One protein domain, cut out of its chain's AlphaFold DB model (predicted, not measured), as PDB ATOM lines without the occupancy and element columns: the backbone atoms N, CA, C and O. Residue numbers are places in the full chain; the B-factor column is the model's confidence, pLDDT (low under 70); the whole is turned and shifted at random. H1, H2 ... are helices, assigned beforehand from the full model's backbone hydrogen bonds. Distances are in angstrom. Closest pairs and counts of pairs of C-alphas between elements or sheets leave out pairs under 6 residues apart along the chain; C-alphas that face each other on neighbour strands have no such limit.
ATOM      1  N   THR A 190     453.384 277.724 379.503       59.97
ATOM      2  CA  THR A 190     452.352 276.718 379.802       59.97
ATOM      3  C   THR A 190     451.624 277.014 381.108       59.97
ATOM      4  O   THR A 190     450.406 276.875 381.135       59.97
ATOM      5  N   ASP A 191     452.314 277.516 382.139       78.56
ATOM      6  CA  ASP A 191     451.642 277.980 383.365       78.56
ATOM      7  C   ASP A 191     450.703 279.166 383.090       78.56
ATOM      8  O   ASP A 191     449.626 279.230 383.666       78.56
ATOM      9  N   VAL A 192     451.030 280.053 382.139       85.69
ATOM     10  CA  VAL A 192     450.127 281.147 381.731       85.69
ATOM     11  C   VAL A 192     448.832 280.596 381.123       85.69
ATOM     12  O   VAL A 192     447.742 280.972 381.552       85.69
ATOM     13  N   ALA A 193     448.922 279.659 380.172       88.31
ATOM     14  CA  ALA A 193     447.739 279.026 379.585       88.31
ATOM     15  C   ALA A 193     446.909 278.262 380.637       88.31
ATOM     16  O   ALA A 193     445.691 278.435 380.714       88.31
ATOM     17  N   GLU A 194     447.574 277.485 381.497       90.62
ATOM     18  CA  GLU A 194     446.938 276.740 382.586       90.62
ATOM     19  C   GLU A 194     446.319 277.681 383.638       90.62
ATOM     20  O   GLU A 194     445.253 277.395 384.174       90.62
ATOM     21  N   MET A 195     446.916 278.846 383.903       90.69
ATOM     22  CA  MET A 195     446.371 279.879 384.787       90.69
ATOM     23  C   MET A 195     445.056 280.451 384.247       90.69
ATOM     24  O   MET A 195     444.097 280.565 385.015       90.69
ATOM     25  N   HIS A 196     444.981 280.790 382.955       93.00
ATOM     26  CA  HIS A 196     443.731 281.269 382.353       93.00
ATOM     27  C   HIS A 196     442.661 280.167 382.324       93.00
ATOM     28  O   HIS A 196     441.497 280.449 382.609       93.00
ATOM     29  N   GLU A 197     443.037 278.905 382.086       93.56
ATOM     30  CA  GLU A 197     442.113 277.769 382.202       93.56
ATOM     31  C   GLU A 197     441.614 277.580 383.647       93.56
ATOM     32  O   GLU A 197     440.405 277.513 383.880       93.56
ATOM     33  N   ARG A 198     442.514 277.580 384.642       93.62
ATOM     34  CA  ARG A 198     442.170 277.523 386.074       93.62
ATOM     35  C   ARG A 198     441.250 278.683 386.478       93.62
ATOM     36  O   ARG A 198     440.299 278.460 387.230       93.62
ATOM     37  N   LYS A 199     441.483 279.905 385.974       94.44
ATOM     38  CA  LYS A 199     440.587 281.060 386.180       94.44
ATOM     39  C   LYS A 199     439.215 280.787 385.561       94.44
ATOM     40  O   LYS A 199     438.213 280.908 386.257       94.44
ATOM     41  N   LEU A 200     439.160 280.346 384.303       94.62
ATOM     42  CA  LEU A 200     437.909 280.059 383.599       94.62
ATOM     43  C   LEU A 200     437.063 278.999 384.314       94.62
ATOM     44  O   LEU A 200     435.886 279.230 384.574       94.62
ATOM     45  N   GLN A 201     437.662 277.865 384.685       93.12
ATOM     46  CA  GLN A 201     436.977 276.798 385.419       93.12
ATOM     47  C   GLN A 201     436.454 277.296 386.783       93.12
ATOM     48  O   GLN A 201     435.330 276.973 387.177       93.12
ATOM     49  N   LYS A 202     437.230 278.132 387.488       93.19
ATOM     50  CA  LYS A 202     436.848 278.734 388.776       93.19
ATOM     51  C   LYS A 202     435.715 279.756 388.657       93.19
ATOM     52  O   LYS A 202     434.866 279.809 389.539       93.19
ATOM     53  N   GLU A 203     435.685 280.574 387.609       92.12
ATOM     54  CA  GLU A 203     434.615 281.559 387.418       92.12
ATOM     55  C   GLU A 203     433.332 280.901 386.888       92.12
ATOM     56  O   GLU A 203     432.247 281.167 387.405       92.12
ATOM     57  N   LEU A 204     433.439 279.950 385.950       90.88
ATOM     58  CA  LEU A 204     432.289 279.183 385.457       90.88
ATOM     59  C   LEU A 204     431.628 278.323 386.544       90.88
ATOM     60  O   LEU A 204     430.414 278.159 386.508       90.88
ATOM     61  N   SER A 205     432.379 277.807 387.523       87.56
ATOM     62  CA  SER A 205     431.816 277.016 388.636       87.56
ATOM     63  C   SER A 205     431.129 277.848 389.731       87.56
ATOM     64  O   SER A 205     430.436 277.275 390.572       87.56
ATOM     65  N   LYS A 206     431.252 279.185 389.714       90.56
ATOM     66  CA  LYS A 206     430.414 280.087 390.536       90.56
ATOM     67  C   LYS A 206     429.037 280.324 389.922       90.56
ATOM     68  O   LYS A 206     428.091 280.631 390.645       90.56
ATOM     69  N   LEU A 207     428.932 280.231 388.597       85.81
ATOM     70  CA  LEU A 207     427.654 280.302 387.905       85.81
ATOM     71  C   LEU A 207     426.896 279.001 388.192       85.81
ATOM     72  O   LEU A 207     427.447 277.907 388.067       85.81
ATOM     73  N   SER A 208     425.638 279.109 388.623       69.31
ATOM     74  CA  SER A 208     424.820 277.932 388.917       69.31
ATOM     75  C   SER A 208     424.625 277.070 387.662       69.31
ATOM     76  O   SER A 208     424.764 277.551 386.538       69.31
ATOM     77  N   ALA A 209     424.305 275.784 387.851       64.75
ATOM     78  CA  ALA A 209     424.412 274.719 386.842       64.75
ATOM     79  C   ALA A 209     423.462 274.805 385.615       64.75
ATOM     80  O   ALA A 209     423.210 273.805 384.941       64.75
ATOM     81  N   GLN A 210     422.961 275.994 385.275       64.88
ATOM     82  CA  GLN A 210     422.349 276.308 383.990       64.88
ATOM     83  C   GLN A 210     423.397 276.166 382.869       64.88
ATOM     84  O   GLN A 210     424.082 277.111 382.489       64.88
ATOM     85  N   SER A 211     423.463 274.982 382.257       61.34
ATOM     86  CA  SER A 211     424.322 274.663 381.098       61.34
ATOM     87  C   SER A 211     424.035 275.484 379.826       61.34
ATOM     88  O   SER A 211     424.750 275.372 378.824       61.34
ATOM     89  N   ARG A 212     422.994 276.326 379.852       71.25
ATOM     90  CA  ARG A 212     422.583 277.208 378.754       71.25
ATOM     91  C   ARG A 212     423.638 278.289 378.455       71.25
ATOM     92  O   ARG A 212     424.476 278.605 379.306       71.25
ATOM     93  N   PRO A 213     423.621 278.887 377.253       77.12
ATOM     94  CA  PRO A 213     424.232 280.196 377.059       77.12
ATOM     95  C   PRO A 213     423.529 281.212 377.975       77.12
ATOM     96  O   PRO A 213     422.300 281.275 378.009       77.12
ATOM     97  N   SER A 214     424.309 281.984 378.728       83.56
ATOM     98  CA  SER A 214     423.827 283.055 379.608       83.56
ATOM     99  C   SER A 214     424.727 284.283 379.451       83.56
ATOM    100  O   SER A 214     425.866 284.167 378.985       83.56
ATOM    101  N   ARG A 215     424.230 285.467 379.824       85.62
ATOM    102  CA  ARG A 215     424.991 286.721 379.706       85.62
ATOM    103  C   ARG A 215     426.181 286.745 380.665       85.62
ATOM    104  O   ARG A 215     427.249 287.226 380.312       85.62
ATOM    105  N   GLU A 216     425.998 286.180 381.849       87.75
ATOM    106  CA  GLU A 216     426.973 286.075 382.934       87.75
ATOM    107  C   GLU A 216     428.110 285.130 382.524       87.75
ATOM    108  O   GLU A 216     429.286 285.450 382.670       87.75
ATOM    109  N   ARG A 217     427.758 284.000 381.898       90.44
ATOM    110  CA  ARG A 217     428.716 283.066 381.298       90.44
ATOM    111  C   ARG A 217     429.476 283.685 380.122       90.44
ATOM    112  O   ARG A 217     430.665 283.424 379.969       90.44
ATOM    113  N   LEU A 218     428.818 284.509 379.302       89.19
ATOM    114  CA  LEU A 218     429.477 285.236 378.213       89.19
ATOM    115  C   LEU A 218     430.417 286.340 378.728       89.19
ATOM    116  O   LEU A 218     431.472 286.539 378.132       89.19
ATOM    117  N   ALA A 219     430.074 287.004 379.838       90.50
ATOM    118  CA  ALA A 219     430.961 287.948 380.517       90.50
ATOM    119  C   ALA A 219     432.231 287.242 381.014       90.50
ATOM    120  O   ALA A 219     433.316 287.618 380.595       90.50
ATOM    121  N   VAL A 220     432.099 286.123 381.741       93.00
ATOM    122  CA  VAL A 220     433.244 285.295 382.178       93.00
ATOM    123  C   VAL A 220     434.137 284.858 381.003       93.00
ATOM    124  O   VAL A 220     435.363 284.882 381.118       93.00
ATOM    125  N   PHE A 221     433.556 284.498 379.853       91.88
ATOM    126  CA  PHE A 221     434.335 284.207 378.641       91.88
ATOM    127  C   PHE A 221     435.007 285.440 378.021       91.88
ATOM    128  O   PHE A 221     436.015 285.276 377.339       91.88
ATOM    129  N   SER A 222     434.470 286.651 378.202       92.31
ATOM    130  CA  SER A 222     435.138 287.877 377.757       92.31
ATOM    131  C   SER A 222     436.266 288.257 378.703       92.31
ATOM    132  O   SER A 222     437.385 288.397 378.238       92.31
ATOM    133  N   ASP A 223     436.018 288.287 380.013       93.81
ATOM    134  CA  ASP A 223     437.011 288.651 381.027       93.81
ATOM    135  C   ASP A 223     438.275 287.775 380.923       93.81
ATOM    136  O   ASP A 223     439.397 288.279 380.966       93.81
ATOM    137  N   VAL A 224     438.104 286.457 380.726       95.25
ATOM    138  CA  VAL A 224     439.230 285.524 380.526       95.25
ATOM    139  C   VAL A 224     439.909 285.707 379.167       95.25
ATOM    140  O   VAL A 224     441.129 285.589 379.061       95.25
ATOM    141  N   PHE A 225     439.142 286.007 378.121       93.75
ATOM    142  CA  PHE A 225     439.694 286.308 376.801       93.75
ATOM    143  C   PHE A 225     440.532 287.598 376.821       93.75
ATOM    144  O   PHE A 225     441.594 287.649 376.200       93.75
ATOM    145  N   ASP A 226     440.090 288.612 377.563       93.88
ATOM    146  CA  ASP A 226     440.797 289.876 377.715       93.88
ATOM    147  C   ASP A 226     442.080 289.692 378.552       93.88
ATOM    148  O   ASP A 226     443.124 290.201 378.141       93.88
ATOM    149  N   ASP A 227     442.083 288.857 379.611       93.81
ATOM    150  CA  ASP A 227     443.336 288.473 380.299       93.81
ATOM    151  C   ASP A 227     444.350 287.833 379.324       93.81
ATOM    152  O   ASP A 227     445.539 288.153 379.353       93.81
ATOM    153  N   VAL A 228     443.891 286.913 378.462       93.88
ATOM    154  CA  VAL A 228     444.734 286.216 377.466       93.88
ATOM    155  C   VAL A 228     445.291 287.201 376.433       93.88
ATOM    156  O   VAL A 228     446.411 287.029 375.946       93.88
ATOM    157  N   CYS A 229     444.544 288.262 376.118       92.75
ATOM    158  CA  CYS A 229     445.003 289.322 375.227       92.75
ATOM    159  C   CYS A 229     446.019 290.273 375.884       92.75
ATOM    160  O   CYS A 229     446.872 290.813 375.177       92.75
ATOM    161  N   GLU A 230     445.983 290.452 377.206       93.19
ATOM    162  CA  GLU A 230     447.027 291.177 377.944       93.19
ATOM    163  C   GLU A 230     448.279 290.321 378.190       93.19
ATOM    164  O   GLU A 230     449.393 290.842 378.174       93.19
ATOM    165  N   GLY A 231     448.130 288.996 378.302       88.81
ATOM    166  CA  GLY A 231     449.248 288.050 378.423       88.81
ATOM    167  C   GLY A 231     450.217 288.027 377.227       88.81
ATOM    168  O   GLY A 231     451.319 287.493 377.342       88.81
ATOM    169  N   SER A 232     449.850 288.610 376.078       89.12
ATOM    170  CA  SER A 232     450.752 288.795 374.932       89.12
ATOM    171  C   SER A 232     450.352 290.011 374.081       89.12
ATOM    172  O   SER A 232     449.373 289.936 373.339       89.12
ATOM    173  N   PRO A 233     451.121 291.119 374.074       87.62
ATOM    174  CA  PRO A 233     450.729 292.353 373.383       87.62
ATOM    175  C   PRO A 233     450.765 292.266 371.848       87.62
ATOM    176  O   PRO A 233     450.258 293.166 371.176       87.62
ATOM    177  N   VAL A 234     451.359 291.206 371.282       91.12
ATOM    178  CA  VAL A 234     451.326 290.914 369.838       91.12
ATOM    179  C   VAL A 234     450.118 290.038 369.515       91.12
ATOM    180  O   VAL A 234     449.263 290.431 368.722       91.12
ATOM    181  N   PHE A 235     450.000 288.876 370.166       90.06
ATOM    182  CA  PHE A 235     448.917 287.929 369.888       90.06
ATOM    183  C   PHE A 235     447.552 288.480 370.317       90.06
ATOM    184  O   PHE A 235     446.576 288.334 369.593       90.06
ATOM    185  N   GLY A 236     447.493 289.221 371.423       93.12
ATOM    186  CA  GLY A 236     446.289 289.883 371.916       93.12
ATOM    187  C   GLY A 236     445.751 291.006 371.028       93.12
ATOM    188  O   GLY A 236     444.576 291.343 371.138       93.12
ATOM    189  N   ARG A 237     446.558 291.591 370.130       90.44
ATOM    190  CA  ARG A 237     446.040 292.503 369.088       90.44
ATOM    191  C   ARG A 237     445.271 291.708 368.034       90.44
ATOM    192  O   ARG A 237     444.106 292.001 367.792       90.44
ATOM    193  N   ILE A 238     445.896 290.649 367.521       92.38
ATOM    194  CA  ILE A 238     445.318 289.725 366.532       92.38
ATOM    195  C   ILE A 238     444.047 289.060 367.089       92.38
ATOM    196  O   ILE A 238     443.025 288.997 366.412       92.38
ATOM    197  N   LEU A 239     444.069 288.607 368.347       92.00
ATOM    198  CA  LEU A 239     442.896 288.043 369.011       92.00
ATOM    199  C   LEU A 239     441.760 289.063 369.130       92.00
ATOM    200  O   LEU A 239     440.626 288.726 368.796       92.00
ATOM    201  N   ARG A 240     442.027 290.296 369.586       91.94
ATOM    202  CA  ARG A 240     440.993 291.342 369.705       91.94
ATOM    203  C   ARG A 240     440.367 291.698 368.361       91.94
ATOM    204  O   ARG A 240     439.153 291.837 368.279       91.94
ATOM    205  N   GLU A 241     441.167 291.755 367.304       86.88
ATOM    206  CA  GLU A 241     440.686 291.905 365.931       86.88
ATOM    207  C   GLU A 241     439.764 290.731 365.527       86.88
ATOM    208  O   GLU A 241     438.625 290.943 365.108       86.88
ATOM    209  N   ILE A 242     440.172 289.480 365.782       84.69
ATOM    210  CA  ILE A 242     439.337 288.279 365.570       84.69
ATOM    211  C   ILE A 242     438.045 288.303 366.414       84.69
ATOM    212  O   ILE A 242     437.001 287.855 365.941       84.69
ATOM    213  N   LYS A 243     438.074 288.854 367.633       82.19
ATOM    214  CA  LYS A 243     436.925 288.985 368.552       82.19
ATOM    215  C   LYS A 243     435.892 290.020 368.094       82.19
ATOM    216  O   LYS A 243     434.726 289.880 368.459       82.19
ATOM    217  N   VAL A 244     436.286 291.004 367.285       70.00
ATOM    218  CA  VAL A 244     435.370 291.951 366.617       70.00
ATOM    219  C   VAL A 244     434.707 291.317 365.383       70.00
ATOM    220  O   VAL A 244     433.571 291.642 365.046       70.00
ATOM    221  N   PHE A 245     435.357 290.343 364.741       56.12
ATOM    222  CA  PHE A 245     434.874 289.714 363.508       56.12
ATOM    223  C   PHE A 245     433.676 288.718 363.546       56.12
ATOM    224  O   PHE A 245     433.259 288.362 362.436       56.12
ATOM    225  N   PRO A 246     433.094 288.244 364.677       54.47
ATOM    226  CA  PRO A 246     432.069 287.192 364.661       54.47
ATOM    227  C   PRO A 246     430.606 287.685 364.715       54.47
ATOM    228  O   PRO A 246     429.709 286.845 364.742       54.47
ATOM    229  N   PHE A 247     430.331 288.997 364.727       46.47
ATOM    230  CA  PHE A 247     428.956 289.534 364.773       46.47
ATOM    231  C   PHE A 247     428.714 290.696 363.790       46.47
ATOM    232  O   PHE A 247     428.850 291.860 364.164       46.47
ATOM    233  N   PRO A 248     428.302 290.414 362.540       51.59
ATOM    234  CA  PRO A 248     427.897 291.439 361.583       51.59
ATOM    235  C   PRO A 248     426.411 291.808 361.752       51.59
ATOM    236  O   PRO A 248     425.559 291.308 361.024       51.59
TER     237      PRO A 248
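Overview. This is residues 190 to 248 of the 314 residues of the protein "TSNAXIP1_N domain-containing protein" of Amphiprion percula (UniProt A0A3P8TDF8). Three helices form a flat zigzag: H1 runs beside H2, and H3 folds back from the last part of H2 to its other side. Residues 209 to 215, of which 215 belongs to H2, stick out. The printed part has 59 residues, with three named helices in the order H1, H2, H3 and no named strand, an all-helix class. It is only just loose, close to compact, with a radius of gyration of the C-alphas of 12.7 A and spans of 36 by 35 by 12 A.

Arrangement. H1, residues 190 to 204, touches H2, residues 215 to 230, in a helical hairpin, a shallow tilt of 17 degrees, opposite ways; their closest C-alphas, Leu 200 and Val 224, are 6.4 A apart. H2, with residues 226 to 230 alone, touches H3, residues 235 to 244, in a second helical hairpin, a shallow tilt of 32 degrees, opposite ways; their closest C-alphas, Cys 229 and Gly 236, are 3.6 A apart. H1 and H3 are apart. In H1, H2 and H3 every O i to N i+4 pair is within hydrogen-bond range.

Along the chain. H1 begins at C-alpha 190 (452.352, 276.718, 379.802) and is 21.0 A long. H2 is 22.6 A long. H3 is 14.5 A long and ends at C-alpha 244 (435.370, 291.951, 366.617).

Size, cuts and confidence. The C-alphas farthest apart, Ala 209 and Val 234, are 35.7 A apart. The printed part has no cut. The link H1 to H2 is short, H2 to H3 tight. Residue 190, residues 208 to 211 and residues 245 to 248 have pLDDT under 70.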